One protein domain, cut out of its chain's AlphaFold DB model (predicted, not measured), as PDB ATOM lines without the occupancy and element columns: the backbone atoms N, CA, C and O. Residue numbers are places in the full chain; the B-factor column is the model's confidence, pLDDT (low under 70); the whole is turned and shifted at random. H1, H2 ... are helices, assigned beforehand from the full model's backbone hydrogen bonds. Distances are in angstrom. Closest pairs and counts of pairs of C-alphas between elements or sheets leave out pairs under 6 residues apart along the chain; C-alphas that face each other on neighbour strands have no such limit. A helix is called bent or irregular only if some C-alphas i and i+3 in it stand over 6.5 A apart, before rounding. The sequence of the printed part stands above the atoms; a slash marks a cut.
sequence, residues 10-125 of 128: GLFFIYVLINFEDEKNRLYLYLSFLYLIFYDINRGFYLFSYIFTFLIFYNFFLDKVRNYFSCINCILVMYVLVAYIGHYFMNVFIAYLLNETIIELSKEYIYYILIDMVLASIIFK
ATOM      1  N   GLY A  10       3.200 -17.809 188.011       92.19
ATOM      2  CA  GLY A  10       2.369 -17.685 186.819       92.19
ATOM      3  C   GLY A  10       3.029 -18.305 185.587       92.19
ATOM      4  O   GLY A  10       2.357 -18.979 184.810       92.19
ATOM      5  N   LEU A  11       4.349 -18.158 185.433       93.69
ATOM      6  CA  LEU A  11       5.089 -18.747 184.309       93.69
ATOM      7  C   LEU A  11       5.112 -20.275 184.371       93.69
ATOM      8  O   LEU A  11       4.846 -20.928 183.362       93.69
ATOM      9  N   PHE A  12       5.397 -20.848 185.544       93.94
ATOM     10  CA  PHE A  12       5.380 -22.302 185.727       93.94
ATOM     11  C   PHE A  12       3.970 -22.875 185.578       93.94
ATOM     12  O   PHE A  12       3.799 -23.917 184.951       93.94
ATOM     13  N   PHE A  13       2.952 -22.175 186.079       94.50
ATOM     14  CA  PHE A  13       1.561 -22.574 185.898       94.50
ATOM     15  C   PHE A  13       1.167 -22.605 184.413       94.50
ATOM     16  O   PHE A  13       0.620 -23.601 183.942       94.50
ATOM     17  N   ILE A  14       1.512 -21.563 183.648       94.44
ATOM     18  CA  ILE A  14       1.292 -21.524 182.193       94.44
ATOM     19  C   ILE A  14       2.057 -22.643 181.488       94.44
ATOM     20  O   ILE A  14       1.508 -23.295 180.601       94.44
ATOM     21  N   TYR A  15       3.311 -22.879 181.875       93.50
ATOM     22  CA  TYR A  15       4.121 -23.938 181.287       93.50
ATOM     23  C   TYR A  15       3.443 -25.302 181.428       93.50
ATOM     24  O   TYR A  15       3.327 -26.030 180.439       93.50
ATOM     25  N   VAL A  16       2.958 -25.613 182.633       93.50
ATOM     26  CA  VAL A  16       2.209 -26.841 182.907       93.50
ATOM     27  C   VAL A  16       0.942 -26.893 182.064       93.50
ATOM     28  O   VAL A  16       0.689 -27.902 181.422       93.50
ATOM     29  N   LEU A  17       0.183 -25.798 182.010       92.44
ATOM     30  CA  LEU A  17      -1.073 -25.709 181.268       92.44
ATOM     31  C   LEU A  17      -0.924 -25.971 179.768       92.44
ATOM     32  O   LEU A  17      -1.746 -26.670 179.185       92.44
ATOM     33  N   ILE A  18       0.110 -25.412 179.142       90.88
ATOM     34  CA  ILE A  18       0.334 -25.557 177.699       90.88
ATOM     35  C   ILE A  18       0.875 -26.949 177.367       90.88
ATOM     36  O   ILE A  18       0.455 -27.541 176.381       90.88
ATOM     37  N   ASN A  19       1.802 -27.466 178.175       91.12
ATOM     38  CA  ASN A  19       2.537 -28.692 177.853       91.12
ATOM     39  C   ASN A  19       1.930 -29.946 178.494       91.12
ATOM     40  O   ASN A  19       2.560 -30.996 178.437       91.12
ATOM     41  N   PHE A  20       0.762 -29.866 179.138       88.50
ATOM     42  CA  PHE A  20       0.211 -30.986 179.910       88.50
ATOM     43  C   PHE A  20       0.009 -32.260 179.075       88.50
ATOM     44  O   PHE A  20       0.245 -33.361 179.568       88.50
ATOM     45  N   GLU A  21      -0.375 -32.106 177.807       85.75
ATOM     46  CA  GLU A  21      -0.610 -33.217 176.873       85.75
ATOM     47  C   GLU A  21       0.679 -33.704 176.180       85.75
ATOM     48  O   GLU A  21       0.699 -34.781 175.582       85.75
ATOM     49  N   ASP A  22       1.782 -32.954 176.285       84.94
ATOM     50  CA  ASP A  22       3.041 -33.270 175.612       84.94
ATOM     51  C   ASP A  22       3.861 -34.313 176.386       84.94
ATOM     52  O   ASP A  22       4.600 -34.018 177.333       84.94
ATOM     53  N   GLU A  23       3.827 -35.562 175.915       76.81
ATOM     54  CA  GLU A  23       4.530 -36.675 176.565       76.81
ATOM     55  C   GLU A  23       6.056 -36.509 176.622       76.81
ATOM     56  O   GLU A  23       6.709 -37.024 177.534       76.81
ATOM     57  N   LYS A  24       6.643 -35.758 175.683       79.31
ATOM     58  CA  LYS A  24       8.095 -35.517 175.628       79.31
ATOM     59  C   LYS A  24       8.599 -34.662 176.792       79.31
ATOM     60  O   LYS A  24       9.765 -34.773 177.164       79.31
ATOM     61  N   ASN A  25       7.728 -33.851 177.393       82.50
ATOM     62  CA  ASN A  25       8.094 -32.870 178.412       82.50
ATOM     63  C   ASN A  25       7.684 -33.287 179.835       82.50
ATOM     64  O   ASN A  25       7.782 -32.471 180.754       82.50
ATOM     65  N   ARG A  26       7.294 -34.557 180.054       84.19
ATOM     66  CA  ARG A  26       6.810 -35.062 181.358       84.19
ATOM     67  C   ARG A  26       7.739 -34.746 182.533       84.19
ATOM     68  O   ARG A  26       7.263 -34.336 183.585       84.19
ATOM     69  N   LEU A  27       9.057 -34.882 182.365       87.69
ATOM     70  CA  LEU A  27      10.019 -34.566 183.429       87.69
ATOM     71  C   LEU A  27       9.937 -33.089 183.846       87.69
ATOM     72  O   LEU A  27       9.875 -32.784 185.035       87.69
ATOM     73  N   TYR A  28       9.875 -32.173 182.878       89.06
ATOM     74  CA  TYR A  28       9.761 -30.739 183.143       89.06
ATOM     75  C   TYR A  28       8.396 -30.353 183.721       89.06
ATOM     76  O   TYR A  28       8.322 -29.444 184.548       89.06
ATOM     77  N   LEU A  29       7.324 -31.053 183.337       90.44
ATOM     78  CA  LEU A  29       6.008 -30.895 183.960       90.44
ATOM     79  C   LEU A  29       6.056 -31.264 185.443       90.44
ATOM     80  O   LEU A  29       5.622 -30.477 186.280       90.44
ATOM     81  N   TYR A  30       6.634 -32.419 185.785       89.75
ATOM     82  CA  TYR A  30       6.766 -32.837 187.181       89.75
ATOM     83  C   TYR A  30       7.636 -31.879 187.993       89.75
ATOM     84  O   TYR A  30       7.272 -31.547 189.117       89.75
ATOM     85  N   LEU A  31       8.734 -31.377 187.419       92.25
ATOM     86  CA  LEU A  31       9.549 -30.343 188.062       92.25
ATOM     87  C   LEU A  31       8.763 -29.047 188.290       92.25
ATOM     88  O   LEU A  31       8.906 -28.427 189.341       92.25
ATOM     89  N   SER A  32       7.911 -28.660 187.341       92.88
ATOM     90  CA  SER A  32       7.069 -27.467 187.466       92.88
ATOM     91  C   SER A  32       6.010 -27.641 188.557       92.88
ATOM     92  O   SER A  32       5.847 -26.759 189.392       92.88
ATOM     93  N   PHE A  33       5.339 -28.794 188.624       91.75
ATOM     94  CA  PHE A  33       4.417 -29.096 189.725       91.75
ATOM     95  C   PHE A  33       5.122 -29.141 191.078       91.75
ATOM     96  O   PHE A  33       4.620 -28.581 192.048       91.75
ATOM     97  N   LEU A  34       6.295 -29.770 191.141       92.81
ATOM     98  CA  LEU A  34       7.108 -29.812 192.348       92.81
ATOM     99  C   LEU A  34       7.456 -28.390 192.800       92.81
ATOM    100  O   LEU A  34       7.263 -28.066 193.967       92.81
ATOM    101  N   TYR A  35       7.873 -27.519 191.881       93.62
ATOM    102  CA  TYR A  35       8.123 -26.110 192.175       93.62
ATOM    103  C   TYR A  35       6.898 -25.406 192.781       93.62
ATOM    104  O   TYR A  35       7.026 -24.740 193.808       93.62
ATOM    105  N   LEU A  36       5.712 -25.591 192.188       92.50
ATOM    106  CA  LEU A  36       4.461 -25.006 192.687       92.50
ATOM    107  C   LEU A  36       4.120 -25.495 194.105       92.50
ATOM    108  O   LEU A  36       3.759 -24.693 194.960       92.50
ATOM    109  N   ILE A  37       4.321 -26.783 194.392       91.25
ATOM    110  CA  ILE A  37       4.117 -27.349 195.736       91.25
ATOM    111  C   ILE A  37       5.118 -26.760 196.742       91.25
ATOM    112  O   ILE A  37       4.749 -26.400 197.858       91.25
ATOM    113  N   PHE A  38       6.395 -26.640 196.367       90.94
ATOM    114  CA  PHE A  38       7.410 -26.023 197.228       90.94
ATOM    115  C   PHE A  38       7.106 -24.550 197.512       90.94
ATOM    116  O   PHE A  38       7.393 -24.054 198.605       90.94
ATOM    117  N   TYR A  39       6.523 -23.848 196.542       90.12
ATOM    118  CA  TYR A  39       6.063 -22.483 196.732       90.12
ATOM    119  C   TYR A  39       4.949 -22.399 197.784       90.12
ATOM    120  O   TYR A  39       5.034 -21.530 198.657       90.12
ATOM    121  N   ASP A  40       3.971 -23.315 197.758       88.19
ATOM    122  CA  ASP A  40       2.886 -23.358 198.750       88.19
ATOM    123  C   ASP A  40       3.438 -23.467 200.173       88.19
ATOM    124  O   ASP A  40       3.128 -22.636 201.029       88.19
ATOM    125  N   ILE A  41       4.359 -24.412 200.391       87.25
ATOM    126  CA  ILE A  41       5.007 -24.638 201.691       87.25
ATOM    127  C   ILE A  41       5.738 -23.376 202.169       87.25
ATOM    128  O   ILE A  41       5.587 -22.962 203.317       87.25
ATOM    129  N   ASN A  42       6.519 -22.738 201.293       86.94
ATOM    130  CA  ASN A  42       7.329 -21.574 201.662       86.94
ATOM    131  C   ASN A  42       6.500 -20.326 201.987       86.94
ATOM    132  O   ASN A  42       6.977 -19.447 202.708       86.94
ATOM    133  N   ARG A  43       5.293 -20.209 201.427       84.12
ATOM    134  CA  ARG A  43       4.383 -19.084 201.687       84.12
ATOM    135  C   ARG A  43       3.345 -19.386 202.770       84.12
ATOM    136  O   ARG A  43       2.622 -18.472 203.152       84.12
ATOM    137  N   GLY A  44       3.311 -20.615 203.289       83.62
ATOM    138  CA  GLY A  44       2.345 -21.054 204.299       83.62
ATOM    139  C   GLY A  44       0.963 -21.373 203.730       83.62
ATOM    140  O   GLY A  44       0.012 -21.494 204.488       83.62
ATOM    141  N   PHE A  45       0.840 -21.494 202.409       88.12
ATOM    142  CA  PHE A  45      -0.390 -21.912 201.751       88.12
ATOM    143  C   PHE A  45      -0.615 -23.426 201.925       88.12
ATOM    144  O   PHE A  45       0.329 -24.181 202.163       88.12
ATOM    145  N   TYR A  46      -1.867 -23.886 201.804       89.56
ATOM    146  CA  TYR A  46      -2.179 -25.312 201.875       89.56
ATOM    147  C   TYR A  46      -1.481 -26.083 200.762       89.56
ATOM    148  O   TYR A  46      -1.440 -25.657 199.615       89.56
ATOM    149  N   LEU A  47      -0.970 -27.263 201.094       88.56
ATOM    150  CA  LEU A  47      -0.378 -28.157 200.108       88.56
ATOM    151  C   LEU A  47      -1.385 -28.505 199.002       88.56
ATOM    152  O   LEU A  47      -2.551 -28.795 199.271       88.56
ATOM    153  N   PHE A  48      -0.893 -28.543 197.761       87.81
ATOM    154  CA  PHE A  48      -1.639 -28.948 196.563       87.81
ATOM    155  C   PHE A  48      -2.744 -27.985 196.107       87.81
ATOM    156  O   PHE A  48      -3.458 -28.309 195.152       87.81
ATOM    157  N   SER A  49      -2.869 -26.789 196.684       91.50
ATOM    158  CA  SER A  49      -3.818 -25.776 196.203       91.50
ATOM    159  C   SER A  49      -3.581 -25.423 194.732       91.50
ATOM    160  O   SER A  49      -4.547 -25.288 193.974       91.50
ATOM    161  N   TYR A  50      -2.324 -25.371 194.272       93.12
ATOM    162  CA  TYR A  50      -2.027 -25.203 192.841       93.12
ATOM    163  C   TYR A  50      -2.507 -26.368 191.979       93.12
ATOM    164  O   TYR A  50      -2.981 -26.136 190.869       93.12
ATOM    165  N   ILE A  51      -2.427 -27.608 192.471       93.12
ATOM    166  CA  ILE A  51      -2.897 -28.783 191.725       93.12
ATOM    167  C   ILE A  51      -4.414 -28.726 191.568       93.12
ATOM    168  O   ILE A  51      -4.917 -28.897 190.462       93.12
ATOM    169  N   PHE A  52      -5.149 -28.435 192.642       93.25
ATOM    170  CA  PHE A  52      -6.604 -28.296 192.558       93.25
ATOM    171  C   PHE A  52      -7.014 -27.159 191.622       93.25
ATOM    172  O   PHE A  52      -7.896 -27.335 190.782       93.25
ATOM    173  N   THR A  53      -6.328 -26.019 191.713       94.88
ATOM    174  CA  THR A  53      -6.544 -24.878 190.811       94.88
ATOM    175  C   THR A  53      -6.301 -25.272 189.358       94.88
ATOM    176  O   THR A  53      -7.128 -24.983 188.493       94.88
ATOM    177  N   PHE A  54      -5.200 -25.978 189.092       94.88
ATOM    178  CA  PHE A  54      -4.865 -26.491 187.771       94.88
ATOM    179  C   PHE A  54      -5.946 -27.436 187.239       94.88
ATOM    180  O   PHE A  54      -6.452 -27.214 186.146       94.88
ATOM    181  N   LEU A  55      -6.350 -28.445 188.016       94.25
ATOM    182  CA  LEU A  55      -7.338 -29.443 187.595       94.25
ATOM    183  C   LEU A  55      -8.694 -28.815 187.264       94.25
ATOM    184  O   LEU A  55      -9.322 -29.189 186.273       94.25
ATOM    185  N   ILE A  56      -9.150 -27.858 188.075       94.38
ATOM    186  CA  ILE A  56     -10.406 -27.154 187.807       94.38
ATOM    187  C   ILE A  56     -10.277 -26.303 186.549       94.38
ATOM    188  O   ILE A  56     -11.145 -26.347 185.677       94.38
ATOM    189  N   PHE A  57      -9.202 -25.527 186.436       94.88
ATOM    190  CA  PHE A  57      -9.045 -24.626 185.309       94.88
ATOM    191  C   PHE A  57      -8.876 -25.382 183.987       94.88
ATOM    192  O   PHE A  57      -9.580 -25.082 183.022       94.88
ATOM    193  N   TYR A  58      -8.010 -26.396 183.970       94.12
ATOM    194  CA  TYR A  58      -7.739 -27.236 182.809       94.12
ATOM    195  C   TYR A  58      -9.015 -27.900 182.280       94.12
ATOM    196  O   TYR A  58      -9.332 -27.767 181.104       94.12
ATOM    197  N   ASN A  59      -9.798 -28.536 183.158       92.62
ATOM    198  CA  ASN A  59     -10.963 -29.312 182.730       92.62
ATOM    199  C   ASN A  59     -12.199 -28.461 182.399       92.62
ATOM    200  O   ASN A  59     -12.998 -28.853 181.554       92.62
ATOM    201  N   PHE A  60     -12.416 -27.327 183.080       92.56
ATOM    202  CA  PHE A  60     -13.686 -26.589 182.969       92.56
ATOM    203  C   PHE A  60     -13.595 -25.251 182.239       92.56
ATOM    204  O   PHE A  60     -14.623 -24.756 181.751       92.56
ATOM    205  N   PHE A  61     -12.415 -24.631 182.213       92.25
ATOM    206  CA  PHE A  61     -12.253 -23.242 181.786       92.25
ATOM    207  C   PHE A  61     -11.265 -23.062 180.636       92.25
ATOM    208  O   PHE A  61     -11.426 -22.090 179.900       92.25
ATOM    209  N   LEU A  62     -10.305 -23.971 180.434       90.81
ATOM    210  CA  LEU A  62      -9.267 -23.839 179.409       90.81
ATOM    211  C   LEU A  62      -9.853 -23.572 178.017       90.81
ATOM    212  O   LEU A  62      -9.571 -22.536 177.411       90.81
ATOM    213  N   ASP A  63     -10.741 -24.451 177.554       89.00
ATOM    214  CA  ASP A  63     -11.366 -24.323 176.235       89.00
ATOM    215  C   ASP A  63     -12.267 -23.089 176.143       89.00
ATOM    216  O   ASP A  63     -12.323 -22.419 175.112       89.00
ATOM    217  N   LYS A  64     -12.943 -22.728 177.240       91.38
ATOM    218  CA  LYS A  64     -13.793 -21.530 177.285       91.38
ATOM    219  C   LYS A  64     -12.967 -20.259 177.123       91.38
ATOM    220  O   LYS A  64     -13.370 -19.372 176.378       91.38
ATOM    221  N   VAL A  65     -11.817 -20.172 177.793       90.38
ATOM    222  CA  VAL A  65     -10.910 -19.021 177.688       90.38
ATOM    223  C   VAL A  65     -10.329 -18.933 176.277       90.38
ATOM    224  O   VAL A  65     -10.354 -17.852 175.691       90.38
ATOM    225  N   ARG A  66      -9.880 -20.055 175.702       88.44
ATOM    226  CA  ARG A  66      -9.350 -20.101 174.328       88.44
ATOM    227  C   ARG A  66     -10.387 -19.698 173.276       88.44
ATOM    228  O   ARG A  66     -10.049 -18.979 172.346       88.44
ATOM    229  N   ASN A  67     -11.643 -20.109 173.442       88.81
ATOM    230  CA  ASN A  67     -12.706 -19.790 172.485       88.81
ATOM    231  C   ASN A  67     -13.261 -18.366 172.643       88.81
ATOM    232  O   ASN A  67     -13.750 -17.789 171.676       88.81
ATOM    233  N   TYR A  68     -13.220 -17.801 173.853       90.19
ATOM    234  CA  TYR A  68     -13.771 -16.472 174.122       90.19
ATOM    235  C   TYR A  68     -12.817 -15.338 173.724       90.19
ATOM    236  O   TYR A  68     -13.256 -14.298 173.236       90.19
ATOM    237  N   PHE A  69     -11.509 -15.515 173.931       88.69
ATOM    238  CA  PHE A  69     -10.518 -14.477 173.653       88.69
ATOM    239  C   PHE A  69      -9.807 -14.719 172.320       88.69
ATOM    240  O   PHE A  69      -9.175 -15.746 172.120       88.69
ATOM    241  N   SER A  70      -9.822 -13.722 171.434       82.69
ATOM    242  CA  SER A  70      -9.087 -13.758 170.159       82.69
ATOM    243  C   SER A  70      -7.620 -13.323 170.275       82.69
ATOM    244  O   SER A  70      -6.818 -13.570 169.377       82.69
ATOM    245  N   CYS A  71      -7.247 -12.656 171.371       89.00
ATOM    246  CA  CYS A  71      -5.898 -12.141 171.586       89.00
ATOM    247  C   CYS A  71      -5.062 -13.104 172.443       89.00
ATOM    248  O   CYS A  71      -5.363 -13.312 173.619       89.00
ATOM    249  N   ILE A  72      -3.955 -13.610 171.882       88.12
ATOM    250  CA  ILE A  72      -2.998 -14.506 172.565       88.12
ATOM    251  C   ILE A  72      -2.491 -13.896 173.878       88.12
ATOM    252  O   ILE A  72      -2.443 -14.570 174.905       88.12
ATOM    253  N   ASN A  73      -2.166 -12.600 173.877       88.94
ATOM    254  CA  ASN A  73      -1.703 -11.924 175.089       88.94
ATOM    255  C   ASN A  73      -2.809 -11.852 176.150       88.94
ATOM    256  O   ASN A  73      -2.520 -12.004 177.331       88.94
ATOM    257  N   CYS A  74      -4.074 -11.670 175.753       91.12
ATOM    258  CA  CYS A  74      -5.194 -11.698 176.697       91.12
ATOM    259  C   CYS A  74      -5.359 -13.088 177.318       91.12
ATOM    260  O   CYS A  74      -5.552 -13.179 178.526       91.12
ATOM    261  N   ILE A  75      -5.217 -14.159 176.530       92.38
ATOM    262  CA  ILE A  75      -5.262 -15.536 177.042       92.38
ATOM    263  C   ILE A  75      -4.142 -15.765 178.071       92.38
ATOM    264  O   ILE A  75      -4.406 -16.242 179.173       92.38
ATOM    265  N   LEU A  76      -2.906 -15.368 177.751       92.56
ATOM    266  CA  LEU A  76      -1.761 -15.500 178.660       92.56
ATOM    267  C   LEU A  76      -1.955 -14.713 179.961       92.56
ATOM    268  O   LEU A  76      -1.716 -15.248 181.042       92.56
ATOM    269  N   VAL A  77      -2.438 -13.471 179.873       92.50
ATOM    270  CA  VAL A  77      -2.768 -12.652 181.049       92.50
ATOM    271  C   VAL A  77      -3.840 -13.331 181.902       92.50
ATOM    272  O   VAL A  77      -3.696 -13.386 183.122       92.50
ATOM    273  N   MET A  78      -4.874 -13.907 181.283       93.19
ATOM    274  CA  MET A  78      -5.903 -14.664 182.002       93.19
ATOM    275  C   MET A  78      -5.324 -15.889 182.713       93.19
ATOM    276  O   MET A  78      -5.696 -16.150 183.854       93.19
ATOM    277  N   TYR A  79      -4.383 -16.608 182.101       94.38
ATOM    278  CA  TYR A  79      -3.722 -17.733 182.764       94.38
ATOM    279  C   TYR A  79      -2.890 -17.295 183.972       94.38
ATOM    280  O   TYR A  79      -2.968 -17.946 185.012       94.38
ATOM    281  N   VAL A  80      -2.153 -16.178 183.886       95.06
ATOM    282  CA  VAL A  80      -1.441 -15.618 185.052       95.06
ATOM    283  C   VAL A  80      -2.433 -15.224 186.147       95.06
ATOM    284  O   VAL A  80      -2.227 -15.555 187.312       95.06
ATOM    285  N   LEU A  81      -3.535 -14.556 185.791       93.94
ATOM    286  CA  LEU A  81      -4.567 -14.183 186.760       93.94
ATOM    287  C   LEU A  81      -5.138 -15.409 187.468       93.94
ATOM    288  O   LEU A  81      -5.266 -15.394 188.685       93.94
ATOM    289  N   VAL A  82      -5.434 -16.481 186.738       95.00
ATOM    290  CA  VAL A  82      -5.923 -17.730 187.331       95.00
ATOM    291  C   VAL A  82      -4.867 -18.373 188.223       95.00
ATOM    292  O   VAL A  82      -5.209 -18.826 189.313       95.00
ATOM    293  N   ALA A  83      -3.599 -18.371 187.808       94.38
ATOM    294  CA  ALA A  83      -2.512 -18.910 188.614       94.38
ATOM    295  C   ALA A  83      -2.451 -18.239 189.991       94.38
ATOM    296  O   ALA A  83      -2.322 -18.930 190.985       94.38
ATOM    297  N   TYR A  84      -2.599 -16.917 190.078       93.06
ATOM    298  CA  TYR A  84      -2.526 -16.210 191.360       93.06
ATOM    299  C   TYR A  84      -3.867 -16.139 192.097       93.06
ATOM    300  O   TYR A  84      -3.967 -16.501 193.268       93.06
ATOM    301  N   ILE A  85      -4.908 -15.659 191.418       93.06
ATOM    302  CA  ILE A  85      -6.226 -15.405 192.009       93.06
ATOM    303  C   ILE A  85      -6.977 -16.718 192.212       93.06
ATOM    304  O   ILE A  85      -7.546 -16.935 193.277       93.06
ATOM    305  N   GLY A  86      -6.960 -17.613 191.223       93.06
ATOM    306  CA  GLY A  86      -7.588 -18.931 191.337       93.06
ATOM    307  C   GLY A  86      -6.951 -19.760 192.450       93.06
ATOM    308  O   GLY A  86      -7.666 -20.339 193.263       93.06
ATOM    309  N   HIS A  87      -5.621 -19.718 192.550       93.94
ATOM    310  CA  HIS A  87      -4.889 -20.339 193.649       93.94
ATOM    311  C   HIS A  87      -5.284 -19.773 195.012       93.94
ATOM    312  O   HIS A  87      -5.568 -20.530 195.939       93.94
ATOM    313  N   TYR A  88      -5.352 -18.445 195.125       92.69
ATOM    314  CA  TYR A  88      -5.787 -17.798 196.355       92.69
ATOM    315  C   TYR A  88      -7.209 -18.204 196.750       92.69
ATOM    316  O   TYR A  88      -7.439 -18.582 197.894       92.69
ATOM    317  N   PHE A  89      -8.153 -18.200 195.805       93.25
ATOM    318  CA  PHE A  89      -9.518 -18.663 196.061       93.25
ATOM    319  C   PHE A  89      -9.557 -20.113 196.523       93.25
ATOM    320  O   PHE A  89     -10.304 -20.434 197.444       93.25
ATOM    321  N   MET A  90      -8.743 -20.979 195.919       94.12
ATOM    322  CA  MET A  90      -8.643 -22.366 196.357       94.12
ATOM    323  C   MET A  90      -8.117 -22.483 197.781       94.12
ATOM    324  O   MET A  90      -8.629 -23.268 198.574       94.12
ATOM    325  N   ASN A  91      -7.138 -21.660 198.132       92.81
ATOM    326  CA  ASN A  91      -6.603 -21.621 199.477       92.81
ATOM    327  C   ASN A  91      -7.649 -21.153 200.503       92.81
ATOM    328  O   ASN A  91      -7.850 -21.811 201.518       92.81
ATOM    329  N   VAL A  92      -8.383 -20.081 200.191       92.38
ATOM    330  CA  VAL A  92      -9.505 -19.582 201.004       92.38
ATOM    331  C   VAL A  92     -10.583 -20.656 201.168       92.38
ATOM    332  O   VAL A  92     -11.115 -20.840 202.259       92.38
ATOM    333  N   PHE A  93     -10.897 -21.387 200.097       93.06
ATOM    334  CA  PHE A  93     -11.867 -22.477 200.128       93.06
ATOM    335  C   PHE A  93     -11.416 -23.619 201.050       93.06
ATOM    336  O   PHE A  93     -12.210 -24.101 201.855       93.06
ATOM    337  N   ILE A  94     -10.142 -24.017 200.987       92.56
ATOM    338  CA  ILE A  94      -9.578 -25.036 201.883       92.56
ATOM    339  C   ILE A  94      -9.568 -24.539 203.336       92.56
ATOM    340  O   ILE A  94     -10.009 -25.271 204.219       92.56
ATOM    341  N   ALA A  95      -9.156 -23.288 203.581       92.25
ATOM    342  CA  ALA A  95      -9.184 -22.673 204.912       92.25
ATOM    343  C   ALA A  95     -10.592 -22.714 205.518       92.25
ATOM    344  O   ALA A  95     -10.771 -23.078 206.677       92.25
ATOM    345  N   TYR A  96     -11.603 -22.393 204.705       92.44
ATOM    346  CA  TYR A  96     -13.003 -22.439 205.108       92.44
ATOM    347  C   TYR A  96     -13.458 -23.860 205.471       92.44
ATOM    348  O   TYR A  96     -14.122 -24.043 206.489       92.44
ATOM    349  N   LEU A  97     -13.076 -24.874 204.686       93.38
ATOM    350  CA  LEU A  97     -13.402 -26.276 204.981       93.38
ATOM    351  C   LEU A  97     -12.744 -26.784 206.271       93.38
ATOM    352  O   LEU A  97     -13.334 -27.601 206.975       93.38
ATOM    353  N   LEU A  98     -11.534 -26.309 206.570       92.12
ATOM    354  CA  LEU A  98     -10.776 -26.679 207.769       92.12
ATOM    355  C   LEU A  98     -11.084 -25.783 208.978       92.12
ATOM    356  O   LEU A  98     -10.616 -26.065 210.079       92.12
ATOM    357  N   ASN A  99     -11.905 -24.744 208.792       91.75
ATOM    358  CA  ASN A  99     -12.226 -23.734 209.799       91.75
ATOM    359  C   ASN A  99     -10.966 -23.048 210.378       91.75
ATOM    360  O   ASN A  99     -10.883 -22.760 211.573       91.75
ATOM    361  N   GLU A 100      -9.978 -22.814 209.513       90.19
ATOM    362  CA  GLU A 100      -8.696 -22.181 209.825       90.19
ATOM    363  C   GLU A 100      -8.658 -20.712 209.364       90.19
ATOM    364  O   GLU A 100      -9.541 -20.217 208.660       90.19
ATOM    365  N   THR A 101      -7.625 -19.977 209.782       85.25
ATOM    366  CA  THR A 101      -7.467 -18.560 209.435       85.25
ATOM    367  C   THR A 101      -7.095 -18.375 207.968       85.25
ATOM    368  O   THR A 101      -6.152 -18.987 207.473       85.25
ATOM    369  N   ILE A 102      -7.780 -17.449 207.301       84.81
ATOM    370  CA  ILE A 102      -7.478 -17.072 205.921       84.81
ATOM    371  C   ILE A 102      -6.189 -16.246 205.887       84.81
ATOM    372  O   ILE A 102      -6.051 -15.256 206.605       84.81
ATOM    373  N   ILE A 103      -5.258 -16.629 205.016       82.12
ATOM    374  CA  ILE A 103      -4.024 -15.876 204.786       82.12
ATOM    375  C   ILE A 103      -4.351 -14.614 203.981       82.12
ATOM    376  O   ILE A 103      -5.008 -14.675 202.939       82.12
ATOM    377  N   GLU A 104      -3.889 -13.457 204.450       79.19
ATOM    378  CA  GLU A 104      -4.081 -12.194 203.737       79.19
ATOM    379  C   GLU A 104      -3.120 -12.051 202.553       79.19
ATOM    380  O   GLU A 104      -1.936 -12.400 202.606       79.19
ATOM    381  N   LEU A 105      -3.640 -11.491 201.465       77.81
ATOM    382  CA  LEU A 105      -2.895 -11.278 200.234       77.81
ATOM    383  C   LEU A 105      -2.054 -10.000 200.369       77.81
ATOM    384  O   LEU A 105      -2.582  -8.889 200.414       77.81
ATOM    385  N   SER A 106      -0.728 -10.145 200.457       81.88
ATOM    386  CA  SER A 106       0.166  -8.991 200.597       81.88
ATOM    387  C   SER A 106       0.246  -8.175 199.298       81.88
ATOM    388  O   SER A 106       0.080  -8.693 198.191       81.88
ATOM    389  N   LYS A 107       0.567  -6.879 199.405       82.00
ATOM    390  CA  LYS A 107       0.712  -5.987 198.233       82.00
ATOM    391  C   LYS A 107       1.801  -6.446 197.251       82.00
ATOM    392  O   LYS A 107       1.758  -6.084 196.079       82.00
ATOM    393  N   GLU A 108       2.747  -7.262 197.709       84.00
ATOM    394  CA  GLU A 108       3.833  -7.825 196.895       84.00
ATOM    395  C   GLU A 108       3.313  -8.749 195.785       84.00
ATOM    396  O   GLU A 108       3.891  -8.799 194.702       84.00
ATOM    397  N   TYR A 109       2.182  -9.426 195.999       83.25
ATOM    398  CA  TYR A 109       1.590 -10.301 194.986       83.25
ATOM    399  C   TYR A 109       1.135  -9.541 193.745       83.25
ATOM    400  O   TYR A 109       1.270 -10.055 192.640       83.25
ATOM    401  N   ILE A 110       0.648  -8.307 193.901       86.62
ATOM    402  CA  ILE A 110       0.255  -7.467 192.762       86.62
ATOM    403  C   ILE A 110       1.476  -7.197 191.878       86.62
ATOM    404  O   ILE A 110       1.396  -7.300 190.655       86.62
ATOM    405  N   TYR A 111       2.624  -6.916 192.496       88.75
ATOM    406  CA  TYR A 111       3.881  -6.724 191.780       88.75
ATOM    407  C   TYR A 111       4.322  -8.003 191.048       88.75
ATOM    408  O   TYR A 111       4.693  -7.936 189.876       88.75
ATOM    409  N   TYR A 112       4.215  -9.173 191.686       90.38
ATOM    410  CA  TYR A 112       4.544 -10.451 191.042       90.38
ATOM    411  C   TYR A 112       3.623 -10.773 189.864       90.38
ATOM    412  O   TYR A 112       4.115 -11.165 188.811       90.38
ATOM    413  N   ILE A 113       2.315 -10.539 190.005       91.69
ATOM    414  CA  ILE A 113       1.329 -10.727 188.933       91.69
ATOM    415  C   ILE A 113       1.697  -9.879 187.714       91.69
ATOM    416  O   ILE A 113       1.726 -10.392 186.597       91.69
ATOM    417  N   LEU A 114       2.001  -8.593 187.913       92.12
ATOM    418  CA  LEU A 114       2.338  -7.686 186.814       92.12
ATOM    419  C   LEU A 114       3.604  -8.126 186.075       92.12
ATOM    420  O   LEU A 114       3.631  -8.113 184.843       92.12
ATOM    421  N   ILE A 115       4.638  -8.547 186.805       92.38
ATOM    422  CA  ILE A 115       5.871  -9.048 186.190       92.38
ATOM    423  C   ILE A 115       5.610 -10.335 185.412       92.38
ATOM    424  O   ILE A 115       6.014 -10.435 184.253       92.38
ATOM    425  N   ASP A 116       4.903 -11.291 186.010       92.50
ATOM    426  CA  ASP A 116       4.605 -12.566 185.365       92.50
ATOM    427  C   ASP A 116       3.723 -12.378 184.127       92.50
ATOM    428  O   ASP A 116       3.939 -13.064 183.134       92.50
ATOM    429  N   MET A 117       2.800 -11.409 184.111       93.25
ATOM    430  CA  MET A 117       2.023 -11.058 182.912       93.25
ATOM    431  C   MET A 117       2.911 -10.575 181.761       93.25
ATOM    432  O   MET A 117       2.741 -11.010 180.616       93.25
ATOM    433  N   VAL A 118       3.860  -9.677 182.052       93.25
ATOM    434  CA  VAL A 118       4.795  -9.151 181.046       93.25
ATOM    435  C   VAL A 118       5.693 -10.271 180.534       93.25
ATOM    436  O   VAL A 118       5.803 -10.468 179.324       93.25
ATOM    437  N   LEU A 119       6.288 -11.049 181.441       93.25
ATOM    438  CA  LEU A 119       7.168 -12.157 181.081       93.25
ATOM    439  C   LEU A 119       6.422 -13.251 180.317       93.25
ATOM    440  O   LEU A 119       6.934 -13.732 179.307       93.25
ATOM    441  N   ALA A 120       5.199 -13.597 180.721       92.00
ATOM    442  CA  ALA A 120       4.383 -14.589 180.032       92.00
ATOM    443  C   ALA A 120       4.107 -14.164 178.588       92.00
ATOM    444  O   ALA A 120       4.288 -14.956 177.663       92.00
ATOM    445  N   SER A 121       3.753 -12.891 178.395       89.81
ATOM    446  CA  SER A 121       3.479 -12.307 177.078       89.81
ATOM    447  C   SER A 121       4.700 -12.279 176.154       89.81
ATOM    448  O   SER A 121       4.534 -12.187 174.941       89.81
ATOM    449  N   ILE A 122       5.920 -12.338 176.698       90.62
ATOM    450  CA  ILE A 122       7.165 -12.399 175.918       90.62
ATOM    451  C   ILE A 122       7.561 -13.857 175.648       90.62
ATOM    452  O   ILE A 122       7.852 -14.211 174.508       90.62
ATOM    453  N   ILE A 123       7.556 -14.705 176.680       91.25
ATOM    454  CA  ILE A 123       8.095 -16.075 176.637       91.25
ATOM    455  C   ILE A 123       7.168 -17.035 175.883       91.25
ATOM    456  O   ILE A 123       7.637 -17.871 175.110       91.25
ATOM    457  N   PHE A 124       5.858 -16.932 176.103       88.31
ATOM    458  CA  PHE A 124       4.868 -17.868 175.555       88.31
ATOM    459  C   PHE A 124       4.144 -17.322 174.322       88.31
ATOM    460  O   PHE A 124       3.198 -17.941 173.827       88.31
ATOM    461  N   LYS A 125       4.595 -16.183 173.789       81.25
ATOM    462  CA  LYS A 125       4.045 -15.610 172.562       81.25
ATOM    463  C   LYS A 125       4.172 -16.617 171.414       81.25
ATOM    464  O   LYS A 125       5.277 -17.007 171.050       81.25
TER     465      LYS A 125
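AT A GLANCE: This is residues 10 to 125 of the 128 residues of an uncharacterized protein of Sulfurospirillum sp. UBA12182 (UniProt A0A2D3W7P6). A short helix, H1, sits in the middle of a pile of crossed helices, with H2 folded back along one side of it and the long helix H5 crossing its beginning on the other side. H6 folds back beside the first half of H5, H3 crosses H5 farther along, and the little helix H4 is at the margin, while H2 and H6 lie well away from each other on either side of H1. The printed part has 116 residues with six named helices, H1 to H6 in order, and no named strand, and its class is all helix. The whole is compact, with a radius of gyration of the C-alphas of 14.2 A and spans of 40 by 30 by 24 A.

IN THESE COORDINATES: Find C-alpha 10 at (2.369, -17.685, 186.819); there H1 begins, residues 10 to 19, 14.2 A long. H2 follows as residues 23 to 43, 30.7 A from first to last C-alpha; it is irregular, with C-alphas 24 and 27 8.1 A apart. H3 is residues 49 to 60, 16.5 A, and H4 is residues 62 to 68, 10.1 A. At C-alpha 72, (-2.998, -14.506, 172.565), begins H5, residues 72 to 98, the longest helix at 38.1 A, with a kink of 26 degrees near residue 81. H6, residues 108 to 123, measures 22.3 A and ends at C-alpha 123, (8.095, -16.075, 176.637).

HOW THE PARTS SIT: Start at H1, which with H5 is a hub: each touches four other helices. H1 and H2 form a helical hairpin, opposite ways at a shallow tilt of 26 degrees; their closest C-alphas, of Val 16 and Leu 29, are 5.7 A apart. H1 touches residues 76 to 84 of H5, about perpendicular at 74 degrees, closest at the C-alphas of Gly 10 and Val 80, 4.7 A. Look at the C-alphas of Gly 10 and Asp 116, 5.8 A apart, for the closest place where H1 touches H6. H3 touches H5 at a steep tilt of 57 degrees, closest at the C-alphas of Thr 53 and His 87, 5.6 A. H4 and H5 only just touch, with 3 pairs of C-alphas within 8 A, the closest being Val 65 and Ile 75 at 6.7 A. H5 and H6 form a second helical hairpin, at a tilt of 37 degrees that is only just steep, with the C-alphas of Val 77 and Met 117 closest at 5.4 A. H2 is apart from H5 and from H6. In H1, H3, H4 and H6 every O i to N i+4 pair is within hydrogen-bond range; in H2 it is 15 of 17 and in H5 22 of 23.

THE WHOLE: The C-alphas farthest apart are those of Lys 24 and Asn 99, at 41.5 A. The printed part has no cut, and no link is long; the link from H5 to H6, 9 residues, is short and the others are tight. The mean pLDDT of the printed part is 90.2, and no printed residue is under 70.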